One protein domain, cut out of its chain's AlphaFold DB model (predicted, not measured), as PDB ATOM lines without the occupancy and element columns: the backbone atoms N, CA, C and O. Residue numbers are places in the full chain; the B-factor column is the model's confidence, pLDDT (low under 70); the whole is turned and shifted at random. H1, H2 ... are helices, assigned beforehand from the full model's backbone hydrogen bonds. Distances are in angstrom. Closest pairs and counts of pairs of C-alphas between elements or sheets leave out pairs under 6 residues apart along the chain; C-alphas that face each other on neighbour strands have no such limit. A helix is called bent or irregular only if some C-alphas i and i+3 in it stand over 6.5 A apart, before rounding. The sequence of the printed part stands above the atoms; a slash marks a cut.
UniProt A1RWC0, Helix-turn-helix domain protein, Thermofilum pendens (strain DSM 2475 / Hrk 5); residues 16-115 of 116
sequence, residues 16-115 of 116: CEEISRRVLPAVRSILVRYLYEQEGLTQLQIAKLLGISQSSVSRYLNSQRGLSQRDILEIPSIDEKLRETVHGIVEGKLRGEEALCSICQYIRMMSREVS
ATOM      1  N   CYS A  16       7.105  68.425 -24.819       83.00
ATOM      2  CA  CYS A  16       8.184  67.672 -25.459       83.00
ATOM      3  C   CYS A  16       9.355  67.362 -24.507       83.00
ATOM      4  O   CYS A  16       9.944  66.282 -24.597       83.00
ATOM      5  N   GLU A  17       9.672  68.257 -23.569       84.19
ATOM      6  CA  GLU A  17      10.696  68.025 -22.550       84.19
ATOM      7  C   GLU A  17      10.261  66.889 -21.617       84.19
ATOM      8  O   GLU A  17      11.027  65.962 -21.369       84.19
ATOM      9  N   GLU A  18       9.006  66.899 -21.176       81.44
ATOM     10  CA  GLU A  18       8.451  65.858 -20.310       81.44
ATOM     11  C   GLU A  18       8.447  64.479 -20.999       81.44
ATOM     12  O   GLU A  18       8.946  63.495 -20.446       81.44
ATOM     13  N   ILE A  19       7.988  64.413 -22.256       83.38
ATOM     14  CA  ILE A  19       7.991  63.178 -23.057       83.38
ATOM     15  C   ILE A  19       9.415  62.637 -23.231       83.38
ATOM     16  O   ILE A  19       9.659  61.444 -23.030       83.38
ATOM     17  N   SER A  20      10.368  63.502 -23.586       86.19
ATOM     18  CA  SER A  20      11.753  63.091 -23.836       86.19
ATOM     19  C   SER A  20      12.486  62.633 -22.572       86.19
ATOM     20  O   SER A  20      13.317  61.728 -22.650       86.19
ATOM     21  N   ARG A  21      12.169  63.213 -21.406       86.19
ATOM     22  CA  ARG A  21      12.849  62.912 -20.137       86.19
ATOM     23  C   ARG A  21      12.206  61.775 -19.352       86.19
ATOM     24  O   ARG A  21      12.911  61.129 -18.581       86.19
ATOM     25  N   ARG A  22      10.904  61.528 -19.527       85.75
ATOM     26  CA  ARG A  22      10.166  60.519 -18.749       85.75
ATOM     27  C   ARG A  22       9.618  59.377 -19.592       85.75
ATOM     28  O   ARG A  22       9.912  58.221 -19.302       85.75
ATOM     29  N   VAL A  23       8.870  59.687 -20.650       87.19
ATOM     30  CA  VAL A  23       8.118  58.679 -21.417       87.19
ATOM     31  C   VAL A  23       9.036  57.854 -22.315       87.19
ATOM     32  O   VAL A  23       9.074  56.632 -22.197       87.19
ATOM     33  N   LEU A  24       9.823  58.497 -23.184       89.50
ATOM     34  CA  LEU A  24      10.679  57.772 -24.133       89.50
ATOM     35  C   LEU A  24      11.719  56.872 -23.442       89.50
ATOM     36  O   LEU A  24      11.912  55.744 -23.903       89.50
ATOM     37  N   PRO A  25      12.393  57.300 -22.354       91.31
ATOM     38  CA  PRO A  25      13.292  56.420 -21.615       91.31
ATOM     39  C   PRO A  25      12.554  55.253 -20.954       91.31
ATOM     40  O   PRO A  25      13.064  54.138 -20.983       91.31
ATOM     41  N   ALA A  26      11.350  55.477 -20.414       92.62
ATOM     42  CA  ALA A  26      10.551  54.417 -19.803       92.62
ATOM     43  C   ALA A  26      10.133  53.349 -20.826       92.62
ATOM     44  O   ALA A  26      10.348  52.165 -20.577       92.62
ATOM     45  N   VAL A  27       9.640  53.757 -22.002       93.12
ATOM     46  CA  VAL A  27       9.297  52.832 -23.097       93.12
ATOM     47  C   VAL A  27      10.516  52.010 -23.524       93.12
ATOM     48  O   VAL A  27      10.422  50.791 -23.651       93.12
ATOM     49  N   ARG A  28      11.683  52.652 -23.691       93.94
ATOM     50  CA  ARG A  28      12.933  51.948 -24.029       93.94
ATOM     51  C   ARG A  28      13.332  50.931 -22.965       93.94
ATOM     52  O   ARG A  28      13.685  49.808 -23.319       93.94
ATOM     53  N   SER A  29      13.253  51.299 -21.687       95.19
ATOM     54  CA  SER A  29      13.545  50.382 -20.582       95.19
ATOM     55  C   SER A  29      12.621  49.169 -20.567       95.19
ATOM     56  O   SER A  29      13.099  48.052 -20.382       95.19
ATOM     57  N   ILE A  30      11.321  49.375 -20.790       95.12
ATOM     58  CA  ILE A  30      10.334  48.291 -20.836       95.12
ATOM     59  C   ILE A  30      10.627  47.358 -22.014       95.12
ATOM     60  O   ILE A  30      10.761  46.155 -21.813       95.12
ATOM     61  N   LEU A  31      10.822  47.899 -23.221       95.69
ATOM     62  CA  LEU A  31      11.124  47.095 -24.408       95.69
ATOM     63  C   LEU A  31      12.389  46.240 -24.220       95.69
ATOM     64  O   LEU A  31      12.384  45.042 -24.492       95.69
ATOM     65  N   VAL A  32      13.466  46.846 -23.709       96.69
ATOM     66  CA  VAL A  32      14.719  46.138 -23.409       96.69
ATOM     67  C   VAL A  32      14.509  45.037 -22.367       96.69
ATOM     68  O   VAL A  32      15.080  43.957 -22.508       96.69
ATOM     69  N   ARG A  33      13.685  45.280 -21.341       95.75
ATOM     70  CA  ARG A  33      13.351  44.269 -20.329       95.75
ATOM     71  C   ARG A  33      12.604  43.082 -20.919       95.75
ATOM     72  O   ARG A  33      12.966  41.965 -20.587       95.75
ATOM     73  N   TYR A  34      11.635  43.289 -21.808       96.50
ATOM     74  CA  TYR A  34      10.931  42.167 -22.440       96.50
ATOM     75  C   TYR A  34      11.877  41.334 -23.310       96.50
ATOM     76  O   TYR A  34      11.914  40.116 -23.175       96.50
ATOM     77  N   LEU A  35      12.713  41.980 -24.127       96.94
ATOM     78  CA  LEU A  35      13.713  41.276 -24.938       96.94
ATOM     79  C   LEU A  35      14.716  40.479 -24.083       96.94
ATOM     80  O   LEU A  35      15.192  39.429 -24.503       96.94
ATOM     81  N   TYR A  36      15.048  40.964 -22.886       97.56
ATOM     82  CA  TYR A  36      15.979  40.283 -21.987       97.56
ATOM     83  C   TYR A  36      15.313  39.168 -21.169       97.56
ATOM     84  O   TYR A  36      15.812  38.051 -21.125       97.56
ATOM     85  N   GLU A  37      14.196  39.471 -20.505       95.69
ATOM     86  CA  GLU A  37      13.550  38.587 -19.528       95.69
ATOM     87  C   GLU A  37      12.588  37.584 -20.179       95.69
ATOM     88  O   GLU A  37      12.476  36.468 -19.684       95.69
ATOM     89  N   GLN A  38      11.889  37.959 -21.258       94.62
ATOM     90  CA  GLN A  38      10.908  37.086 -21.925       94.62
ATOM     91  C   GLN A  38      11.547  36.290 -23.069       94.62
ATOM     92  O   GLN A  38      11.352  35.082 -23.152       94.62
ATOM     93  N   GLU A  39      12.349  36.945 -23.912       95.81
ATOM     94  CA  GLU A  39      12.996  36.297 -25.068       95.81
ATOM     95  C   GLU A  39      14.380  35.709 -24.736       95.81
ATOM     96  O   GLU A  39      14.988  35.025 -25.557       95.81
ATOM     97  N   GLY A  40      14.919  35.985 -23.541       96.81
ATOM     98  CA  GLY A  40      16.207  35.446 -23.093       96.81
ATOM     99  C   GLY A  40      17.423  35.981 -23.858       96.81
ATOM    100  O   GLY A  40      18.484  35.351 -23.854       96.81
ATOM    101  N   LEU A  41      17.298  37.125 -24.538       97.50
ATOM    102  CA  LEU A  41      18.374  37.673 -25.360       97.50
ATOM    103  C   LEU A  41      19.474  38.310 -24.508       97.50
ATOM    104  O   LEU A  41      19.231  39.032 -23.542       97.50
ATOM    105  N   THR A  42      20.724  38.128 -24.929       98.31
ATOM    106  CA  THR A  42      21.871  38.800 -24.307       98.31
ATOM    107  C   THR A  42      21.856  40.303 -24.588       98.31
ATOM    108  O   THR A  42      21.369  40.763 -25.623       98.31
ATOM    109  N   GLN A  43      22.499  41.093 -23.722       98.38
ATOM    110  CA  GLN A  43      22.604  42.545 -23.926       98.38
ATOM    111  C   GLN A  43      23.225  42.921 -25.281       98.38
ATOM    112  O   GLN A  43      22.857  43.937 -25.866       98.38
ATOM    113  N   LEU A  44      24.156  42.103 -25.786       98.12
ATOM    114  CA  LEU A  44      24.791  42.318 -27.085       98.12
ATOM    115  C   LEU A  44      23.840  42.019 -28.252       98.12
ATOM    116  O   LEU A  44      23.856  42.747 -29.243       98.12
ATOM    117  N   GLN A  45      23.007  40.980 -28.151       97.56
ATOM    118  CA  GLN A  45      21.970  40.699 -29.152       97.56
ATOM    119  C   GLN A  45      20.929  41.818 -29.188       97.56
ATOM    120  O   GLN A  45      20.618  42.321 -30.263       97.56
ATOM    121  N   ILE A  46      20.468  42.272 -28.020       98.06
ATOM    122  CA  ILE A  46      19.519  43.388 -27.905       98.06
ATOM    123  C   ILE A  46      20.111  44.670 -28.499       98.06
ATOM    124  O   ILE A  46      19.443  45.364 -29.261       98.06
ATOM    125  N   ALA A  47      21.378  44.970 -28.201       97.19
ATOM    126  CA  ALA A  47      22.084  46.122 -28.759       97.19
ATOM    127  C   ALA A  47      22.087  46.103 -30.296       97.19
ATOM    128  O   ALA A  47      21.771  47.110 -30.929       97.19
ATOM    129  N   LYS A  48      22.378  44.938 -30.892       95.25
ATOM    130  CA  LYS A  48      22.355  44.744 -32.348       95.25
ATOM    131  C   LYS A  48      20.947  44.884 -32.932       95.25
ATOM    132  O   LYS A  48      20.789  45.590 -33.920       95.25
ATOM    133  N   LEU A  49      19.940  44.265 -32.313       94.56
ATOM    134  CA  LEU A  49      18.544  44.320 -32.769       94.56
ATOM    135  C   LEU A  49      17.965  45.737 -32.729       94.56
ATOM    136  O   LEU A  49      17.251  46.150 -33.640       94.56
ATOM    137  N   LEU A  50      18.280  46.490 -31.676       94.12
ATOM    138  CA  LEU A  50      17.752  47.838 -31.475       94.12
ATOM    139  C   LEU A  50      18.623  48.942 -32.093       94.12
ATOM    140  O   LEU A  50      18.212  50.100 -32.080       94.12
ATOM    141  N   GLY A  51      19.815  48.619 -32.605       92.94
ATOM    142  CA  GLY A  51      20.745  49.607 -33.162       92.94
ATOM    143  C   GLY A  51      21.303  50.587 -32.121       92.94
ATOM    144  O   GLY A  51      21.544  51.750 -32.433       92.94
ATOM    145  N   ILE A  52      21.489  50.143 -30.873       94.69
ATOM    146  CA  ILE A  52      22.012  50.961 -29.761       94.69
ATOM    147  C   ILE A  52      23.256  50.322 -29.139       94.69
ATOM    148  O   ILE A  52      23.571  49.164 -29.395       94.69
ATOM    149  N   SER A  53      23.977  51.051 -28.282       97.44
ATOM    150  CA  SER A  53      25.141  50.481 -27.592       97.44
ATOM    151  C   SER A  53      24.736  49.453 -26.525       97.44
ATOM    152  O   SER A  53      23.726  49.612 -25.837       97.44
ATOM    153  N   GLN A  54      25.580  48.443 -26.291       98.00
ATOM    154  CA  GLN A  54      25.396  47.496 -25.180       98.00
ATOM    155  C   GLN A  54      25.382  48.209 -23.814       98.00
ATOM    156  O   GLN A  54      24.622  47.836 -22.923       98.00
ATOM    157  N   SER A  55      26.147  49.295 -23.659       97.44
ATOM    158  CA  SER A  55      26.103  50.142 -22.460       97.44
ATOM    159  C   SER A  55      24.743  50.819 -22.255       97.44
ATOM    160  O   SER A  55      24.306  50.970 -21.114       97.44
ATOM    161  N   SER A  56      24.040  51.179 -23.335       95.88
ATOM    162  CA  SER A  56      22.670  51.702 -23.263       95.88
ATOM    163  C   SER A  56      21.705  50.617 -22.797       95.88
ATOM    164  O   SER A  56      20.914  50.864 -21.894       95.88
ATOM    165  N   VAL A  57      21.822  49.398 -23.337       97.38
ATOM    166  CA  VAL A  57      21.028  48.239 -22.896       97.38
ATOM    167  C   VAL A  57      21.245  47.960 -21.409       97.38
ATOM    168  O   VAL A  57      20.280  47.868 -20.655       97.38
ATOM    169  N   SER A  58      22.502  47.909 -20.962       97.12
ATOM    170  CA  SER A  58      22.841  47.729 -19.547       97.12
ATOM    171  C   SER A  58      22.227  48.826 -18.672       97.12
ATOM    172  O   SER A  58      21.611  48.533 -17.649       97.12
ATOM    173  N   ARG A  59      22.316  50.097 -19.091       95.38
ATOM    174  CA  ARG A  59      21.674  51.214 -18.383       95.38
ATOM    175  C   ARG A  59      20.157  51.035 -18.292       95.38
ATOM    176  O   ARG A  59      19.595  51.295 -17.234       95.38
ATOM    177  N   TYR A  60      19.499  50.596 -19.362       94.88
ATOM    178  CA  TYR A  60      18.055  50.360 -19.373       94.88
ATOM    179  C   TYR A  60      17.644  49.203 -18.453       94.88
ATOM    180  O   TYR A  60      16.698  49.356 -17.683       94.88
ATOM    181  N   LEU A  61      18.388  48.093 -18.441       94.75
ATOM    182  CA  LEU A  61      18.125  46.965 -17.536       94.75
ATOM    183  C   LEU A  61      18.311  47.337 -16.060       94.75
ATOM    184  O   LEU A  61      17.509  46.940 -15.215       94.75
ATOM    185  N   ASN A  62      19.340  48.136 -15.768       91.44
ATOM    186  CA  ASN A  62      19.640  48.621 -14.421       91.44
ATOM    187  C   ASN A  62      18.793  49.834 -14.008       91.44
ATOM    188  O   ASN A  62      18.829  50.242 -12.846       91.44
ATOM    189  N   SER A  63      18.032  50.429 -14.931       83.19
ATOM    190  CA  SER A  63      17.101  51.495 -14.576       83.19
ATOM    191  C   SER A  63      15.989  50.905 -13.709       83.19
ATOM    192  O   SER A  63      15.290  49.971 -14.107       83.19
ATOM    193  N   GLN A  64      15.851  51.421 -12.487       69.50
ATOM    194  CA  GLN A  64      14.749  51.033 -11.614       69.50
ATOM    195  C   GLN A  64      13.415  51.398 -12.274       69.50
ATOM    196  O   GLN A  64      13.338  52.364 -13.040       69.50
ATOM    197  N   ARG A  65      12.356  50.640 -11.955       67.06
ATOM    198  CA  ARG A  65      10.989  50.950 -12.389       67.06
ATOM    199  C   ARG A  65      10.569  52.297 -11.792       67.06
ATOM    200  O   ARG A  65      10.100  52.364 -10.657       67.06
ATOM    201  N   GLY A  66      10.805  53.376 -12.533       75.06
ATOM    202  CA  GLY A  66      10.347  54.715 -12.172       75.06
ATOM    203  C   GLY A  66       8.825  54.826 -12.278       75.06
ATOM    204  O   GLY A  66       8.189  53.968 -12.887       75.06
ATOM    205  N   LEU A  67       8.253  55.900 -11.720       71.62
ATOM    206  CA  LEU A  67       6.810  56.193 -11.790       71.62
ATOM    207  C   LEU A  67       6.270  56.035 -13.220       71.62
ATOM    208  O   LEU A  67       5.378  55.232 -13.440       71.62
ATOM    209  N   SER A  68       6.948  56.624 -14.206       83.19
ATOM    210  CA  SER A  68       6.532  56.550 -15.611       83.19
ATOM    211  C   SER A  68       6.525  55.138 -16.210       83.19
ATOM    212  O   SER A  68       5.782  54.901 -17.152       83.19
ATOM    213  N   GLN A  69       7.332  54.192 -15.709       87.88
ATOM    214  CA  GLN A  69       7.230  52.797 -16.162       87.88
ATOM    215  C   GLN A  69       5.992  52.115 -15.577       87.88
ATOM    216  O   GLN A  69       5.369  51.325 -16.276       87.88
ATOM    217  N   ARG A  70       5.638  52.413 -14.319       88.50
ATOM    218  CA  ARG A  70       4.412  51.886 -13.702       88.50
ATOM    219  C   ARG A  70       3.181  52.404 -14.432       88.50
ATOM    220  O   ARG A  70       2.396  51.589 -14.892       88.50
ATOM    221  N   ASP A  71       3.113  53.715 -14.656       89.81
ATOM    222  CA  ASP A  71       1.989  54.351 -15.351       89.81
ATOM    223  C   ASP A  71       1.778  53.755 -16.758       89.81
ATOM    224  O   ASP A  71       0.649  53.523 -17.177       89.81
ATOM    225  N   ILE A  72       2.862  53.458 -17.492       91.06
ATOM    226  CA  ILE A  72       2.772  52.811 -18.813       91.06
ATOM    227  C   ILE A  72       2.256  51.375 -18.702       91.06
ATOM    228  O   ILE A  72       1.458  50.960 -19.534       91.06
ATOM    229  N   LEU A  73       2.719  50.610 -17.713       91.31
ATOM    230  CA  LEU A  73       2.339  49.205 -17.538       91.31
ATOM    231  C   LEU A  73       0.902  49.025 -17.017       91.31
ATOM    232  O   LEU A  73       0.371  47.923 -17.105       91.31
ATOM    233  N   GLU A  74       0.274  50.086 -16.511       92.31
ATOM    234  CA  GLU A  74      -1.142  50.109 -16.119       92.31
ATOM    235  C   GLU A  74      -2.092  50.390 -17.299       92.31
ATOM    236  O   GLU A  74      -3.306  50.240 -17.163       92.31
ATOM    237  N   ILE A  75      -1.567  50.764 -18.473       92.31
ATOM    238  CA  ILE A  75      -2.383  51.003 -19.670       92.31
ATOM    239  C   ILE A  75      -3.058  49.690 -20.109       92.31
ATOM    240  O   ILE A  75      -2.375  48.669 -20.245       92.31
ATOM    241  N   PRO A  76      -4.375  49.689 -20.404       92.56
ATOM    242  CA  PRO A  76      -5.074  48.484 -20.839       92.56
ATOM    243  C   PRO A  76      -4.408  47.835 -22.057       92.56
ATOM    244  O   PRO A  76      -4.002  48.518 -22.999       92.56
ATOM    245  N   SER A  77      -4.275  46.508 -22.017       95.25
ATOM    246  CA  SER A  77      -3.671  45.670 -23.067       95.25
ATOM    247  C   SER A  77      -2.248  46.063 -23.508       95.25
ATOM    248  O   SER A  77      -1.760  45.593 -24.536       95.25
ATOM    249  N   ILE A  78      -1.523  46.870 -22.721       95.00
ATOM    250  CA  ILE A  78      -0.136  47.239 -23.040       95.00
ATOM    251  C   ILE A  78       0.808  46.032 -23.043       95.00
ATOM    252  O   ILE A  78       1.717  45.983 -23.866       95.00
ATOM    253  N   ASP A  79       0.591  45.044 -22.164       95.12
ATOM    254  CA  ASP A  79       1.401  43.818 -22.122       95.12
ATOM    255  C   ASP A  79       1.284  43.027 -23.431       95.12
ATOM    256  O   ASP A  79       2.299  42.633 -24.004       95.12
ATOM    257  N   GLU A  80       0.065  42.872 -23.954       96.69
ATOM    258  CA  GLU A  80      -0.182  42.229 -25.248       96.69
ATOM    259  C   GLU A  80       0.517  42.995 -26.374       96.69
ATOM    260  O   GLU A  80       1.257  42.400 -27.162       96.69
ATOM    261  N   LYS A  81       0.389  44.330 -26.388       96.81
ATOM    262  CA  LYS A  81       1.063  45.169 -27.383       96.81
ATOM    263  C   LYS A  81       2.586  45.042 -27.327       96.81
ATOM    264  O   LYS A  81       3.253  45.032 -28.367       96.81
ATOM    265  N   LEU A  82       3.151  44.971 -26.123       96.56
ATOM    266  CA  LEU A  82       4.585  44.789 -25.909       96.56
ATOM    267  C   LEU A  82       5.045  43.428 -26.425       96.56
ATOM    268  O   LEU A  82       6.038  43.378 -27.148       96.56
ATOM    269  N   ARG A  83       4.315  42.349 -26.118       96.69
ATOM    270  CA  ARG A  83       4.621  40.995 -26.609       96.69
ATOM    271  C   ARG A  83       4.560  40.910 -28.129       96.69
ATOM    272  O   ARG A  83       5.507  40.421 -28.733       96.69
ATOM    273  N   GLU A  84       3.506  41.444 -28.743       97.12
ATOM    274  CA  GLU A  84       3.364  41.532 -30.204       97.12
ATOM    275  C   GLU A  84       4.573  42.249 -30.828       97.12
ATOM    276  O   GLU A  84       5.205  41.758 -31.764       97.12
ATOM    277  N   THR A  85       4.939  43.400 -30.260       96.94
ATOM    278  CA  THR A  85       6.039  44.232 -30.755       96.94
ATOM    279  C   THR A  85       7.395  43.534 -30.611       96.94
ATOM    280  O   THR A  85       8.221  43.582 -31.522       96.94
ATOM    281  N   VAL A  86       7.628  42.867 -29.481       96.81
ATOM    282  CA  VAL A  86       8.848  42.095 -29.207       96.81
ATOM    283  C   VAL A  86       8.966  40.911 -30.160       96.81
ATOM    284  O   VAL A  86      10.024  40.730 -30.760       96.81
ATOM    285  N   HIS A  87       7.880  40.171 -30.371       96.38
ATOM    286  CA  HIS A  87       7.859  39.055 -31.311       96.38
ATOM    287  C   HIS A  87       8.180  39.523 -32.737       96.38
ATOM    288  O   HIS A  87       9.047  38.951 -33.396       96.38
ATOM    289  N   GLY A  88       7.593  40.645 -33.169       96.50
ATOM    290  CA  GLY A  88       7.904  41.259 -34.461       96.50
ATOM    291  C   GLY A  88       9.382  41.637 -34.626       96.50
ATOM    292  O   GLY A  88       9.929  41.484 -35.719       96.50
ATOM    293  N   ILE A  89      10.055  42.078 -33.556       96.06
ATOM    294  CA  ILE A  89      11.507  42.339 -33.575       96.06
ATOM    295  C   ILE A  89      12.296  41.038 -33.730       96.06
ATOM    296  O   ILE A  89      13.206  40.970 -34.557       96.06
ATOM    297  N   VAL A  90      11.971  40.013 -32.938       94.69
ATOM    298  CA  VAL A  90      12.695  38.731 -32.933       94.69
ATOM    299  C   VAL A  90      12.563  38.008 -34.275       94.69
ATOM    300  O   VAL A  90      13.545  37.467 -34.777       94.69
ATOM    301  N   GLU A  91      11.387  38.062 -34.899       95.69
ATOM    302  CA  GLU A  91      11.141  37.504 -36.234       95.69
ATOM    303  C   GLU A  91      11.749  38.344 -37.375       95.69
ATOM    304  O   GLU A  91      11.661  37.960 -38.541       95.69
ATOM    305  N   GLY A  92      12.337  39.507 -37.074       93.69
ATOM    306  CA  GLY A  92      12.901  40.415 -38.076       93.69
ATOM    307  C   GLY A  92      11.855  41.151 -38.921       93.69
ATOM    308  O   GLY A  92      12.204  41.744 -39.940       93.69
ATOM    309  N   LYS A  93      10.583  41.137 -38.505       94.69
ATOM    310  CA  LYS A  93       9.478  41.860 -39.158       94.69
ATOM    311  C   LYS A  93       9.438  43.340 -38.774       94.69
ATOM    312  O   LYS A  93       8.794  44.122 -39.465       94.69
ATOM    313  N   LEU A  94      10.099  43.714 -37.677       93.81
ATOM    314  CA  LEU A  94      10.076  45.063 -37.123       93.81
ATOM    315  C   LEU A  94      11.474  45.508 -36.688       93.81
ATOM    316  O   LEU A  94      12.162  44.814 -35.936       93.81
ATOM    317  N   ARG A  95      11.902  46.696 -37.116       92.94
ATOM    318  CA  ARG A  95      13.152  47.310 -36.650       92.94
ATOM    319  C   ARG A  95      12.943  47.939 -35.270       92.94
ATOM    320  O   ARG A  95      11.846  48.375 -34.931       92.94
ATOM    321  N   GLY A  96      14.009  48.064 -34.476       88.75
ATOM    322  CA  GLY A  96      13.914  48.625 -33.117       88.75
ATOM    323  C   GLY A  96      13.307  50.036 -33.047       88.75
ATOM    324  O   GLY A  96      12.598  50.365 -32.097       88.75
ATOM    325  N   GLU A  97      13.541  50.858 -34.069       89.25
ATOM    326  CA  GLU A  97      12.971  52.206 -34.206       89.25
ATOM    327  C   GLU A  97      11.442  52.162 -34.389       89.25
ATOM    328  O   GLU A  97      10.702  52.911 -33.749       89.25
ATOM    329  N   GLU A  98      10.974  51.234 -35.226       93.25
ATOM    330  CA  GLU A  98       9.561  51.007 -35.539       93.25
ATOM    331  C   GLU A  98       8.830  50.407 -34.336       93.25
ATOM    332  O   GLU A  98       7.727  50.838 -34.008       93.25
ATOM    333  N   ALA A  99       9.480  49.494 -33.610       93.31
ATOM    334  CA  ALA A  99       8.990  48.937 -32.353       93.31
ATOM    335  C   ALA A  99       8.735  50.013 -31.294       93.31
ATOM    336  O   ALA A  99       7.658  50.086 -30.699       93.31
ATOM    337  N   LEU A 100       9.710  50.901 -31.100       91.50
ATOM    338  CA  LEU A 100       9.571  52.050 -30.211       91.50
ATOM    339  C   LEU A 100       8.409  52.953 -30.623       91.50
ATOM    340  O   LEU A 100       7.630  53.374 -29.765       91.50
ATOM    341  N   CYS A 101       8.283  53.240 -31.920       91.56
ATOM    342  CA  CYS A 101       7.200  54.065 -32.440       91.56
ATOM    343  C   CYS A 101       5.830  53.404 -32.223       91.56
ATOM    344  O   CYS A 101       4.924  54.063 -31.719       91.56
ATOM    345  N   SER A 102       5.707  52.107 -32.518       93.94
ATOM    346  CA  SER A 102       4.498  51.293 -32.332       93.94
ATOM    347  C   SER A 102       3.983  51.364 -30.890       93.94
ATOM    348  O   SER A 102       2.823  51.706 -30.654       93.94
ATOM    349  N   ILE A 103       4.869  51.159 -29.907       94.06
ATOM    350  CA  ILE A 103       4.508  51.248 -28.483       94.06
ATOM    351  C   ILE A 103       4.102  52.681 -28.114       94.06
ATOM    352  O   ILE A 103       3.084  52.891 -27.456       94.06
ATOM    353  N   CYS A 104       4.857  53.692 -28.560       90.56
ATOM    354  CA  CYS A 104       4.532  55.093 -28.269       90.56
ATOM    355  C   CYS A 104       3.181  55.520 -28.868       90.56
ATOM    356  O   CYS A 104       2.441  56.278 -28.239       90.56
ATOM    357  N   GLN A 105       2.855  55.057 -30.077       91.62
ATOM    358  CA  GLN A 105       1.575  55.329 -30.731       91.62
ATOM    359  C   GLN A 105       0.418  54.678 -29.980       91.62
ATOM    360  O   GLN A 105      -0.593  55.342 -29.761       91.62
ATOM    361  N   TYR A 106       0.594  53.432 -29.535       93.69
ATOM    362  CA  TYR A 106      -0.389  52.736 -28.713       93.69
ATOM    363  C   TYR A 106      -0.661  53.493 -27.406       93.69
ATOM    364  O   TYR A 106      -1.799  53.863 -27.134       93.69
ATOM    365  N   ILE A 107       0.391  53.856 -26.661       90.56
ATOM    366  CA  ILE A 107       0.276  54.666 -25.434       90.56
ATOM    367  C   ILE A 107      -0.489  55.972 -25.702       90.56
ATOM    368  O   ILE A 107      -1.361  56.357 -24.928       90.56
ATOM    369  N   ARG A 108      -0.190  56.651 -26.817       87.56
ATOM    370  CA  ARG A 108      -0.857  57.902 -27.212       87.56
ATOM    371  C   ARG A 108      -2.320  57.713 -27.635       87.56
ATOM    372  O   ARG A 108      -3.076  58.683 -27.602       87.56
ATOM    373  N   MET A 109      -2.700  56.537 -28.123       88.94
ATOM    374  CA  MET A 109      -4.080  56.223 -28.493       88.94
ATOM    375  C   MET A 109      -4.908  55.998 -27.228       88.94
ATOM    376  O   MET A 109      -5.892  56.703 -27.018       88.94
ATOM    377  N   MET A 110      -4.411  55.145 -26.331       86.06
ATOM    378  CA  MET A 110      -5.077  54.811 -25.071       86.06
ATOM    379  C   MET A 110      -5.198  56.015 -24.126       86.06
ATOM    380  O   MET A 110      -6.194  56.160 -23.424       86.06
ATOM    381  N   SER A 111      -4.228  56.940 -24.131       72.12
ATOM    382  CA  SER A 111      -4.293  58.139 -23.283       72.12
ATOM    383  C   SER A 111      -5.385  59.140 -23.681       72.12
ATOM    384  O   SER A 111      -5.733  59.999 -22.872       72.12
ATOM    385  N   ARG A 112      -5.952  59.042 -24.893       59.38
ATOM    386  CA  ARG A 112      -7.083  59.887 -25.321       59.38
ATOM    387  C   ARG A 112      -8.435  59.351 -24.863       59.38
ATOM    388  O   ARG A 112      -9.356  60.141 -24.713       59.38
ATOM    389  N   GLU A 113      -8.545  58.049 -24.618       48.66
ATOM    390  CA  GLU A 113      -9.797  57.402 -24.204       48.66
ATOM    391  C   GLU A 113     -10.092  57.597 -22.710       48.66
ATOM    392  O   GLU A 113     -11.244  57.573 -22.302       48.66
ATOM    393  N   VAL A 114      -9.072  57.888 -21.895       46.47
ATOM    394  CA  VAL A 114      -9.211  58.133 -20.443       46.47
ATOM    395  C   VAL A 114      -9.669  59.572 -20.124       46.47
ATOM    396  O   VAL A 114      -9.949  59.901 -18.977       46.47
ATOM    397  N   SER A 115      -9.757  60.448 -21.130       36.81
ATOM    398  CA  SER A 115     -10.243  61.835 -20.976       36.81
ATOM    399  C   SER A 115     -11.686  62.041 -21.468       36.81
ATOM    400  O   SER A 115     -12.100  63.190 -21.630       36.81
TER     401      SER A 115
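Overview. This is residues 16 to 115 of the 116 residues of the protein "Helix-turn-helix domain protein" of Thermofilum pendens (strain DSM 2475 / Hrk 5) (UniProt A1RWC0). A long helix, H1, kinked near residue 23, runs through the middle of five others, with H2 and H3 packed on one side of it and H4 and the helical hairpin of H5 and H6 on the other. Residues 16 to 21 of H1 stick out. The printed part has 100 residues with six named helices, H1 to H6 in chain order, and no named strand: all helix. It is compact, with a radius of gyration of the C-alphas of 12.9 A, yet elongated, spanning 40 by 25 by 22 A.

Along the chain. H1, residues 16 to 37, is 30.2 A long and begins at C-alpha 16 (8.184, 67.672, -25.459); it is irregular, but only just, with C-alphas 21 and 24 6.9 A apart. H6, residues 96 to 113, is 26.8 A long and ends at C-alpha 113 (-9.797, 57.402, -24.204). H5, residues 78 to 90, is 18.3 A long. H2 is residues 43 to 50, H3 54 to 62 and H4 67 to 73.

Arrangement. H1 is the hub, touching the five others. Its closest C-alphas to H3 are Ser 29 and Tyr 60, 4.7 A, about perpendicular at 88 degrees. With H4 they are Ala 26 and Gln 69, 5.2 A; with H5, Leu 35 and Val 86, 6.5 A; with H2, Leu 35 and Ile 46, 6.9 A; with H6, Arg 28 and Leu 100, 7.0 A. H5 and H6 touch at a shallow tilt of 16 degrees, opposite ways. H3 and H4 are apart. Every O i to N i+4 pair is within hydrogen-bond range in H2, H3, H4 and H5, against 16 of 18 in H1 and 12 of 14 in H6.

Size, cuts and confidence. The C-alphas farthest apart, of Leu 44 and Ser 115, are 40.6 A apart. The printed part has no cut, and its five links between helices are tight. Residues 64 to 65 and 112 to 115 are under 70 in pLDDT.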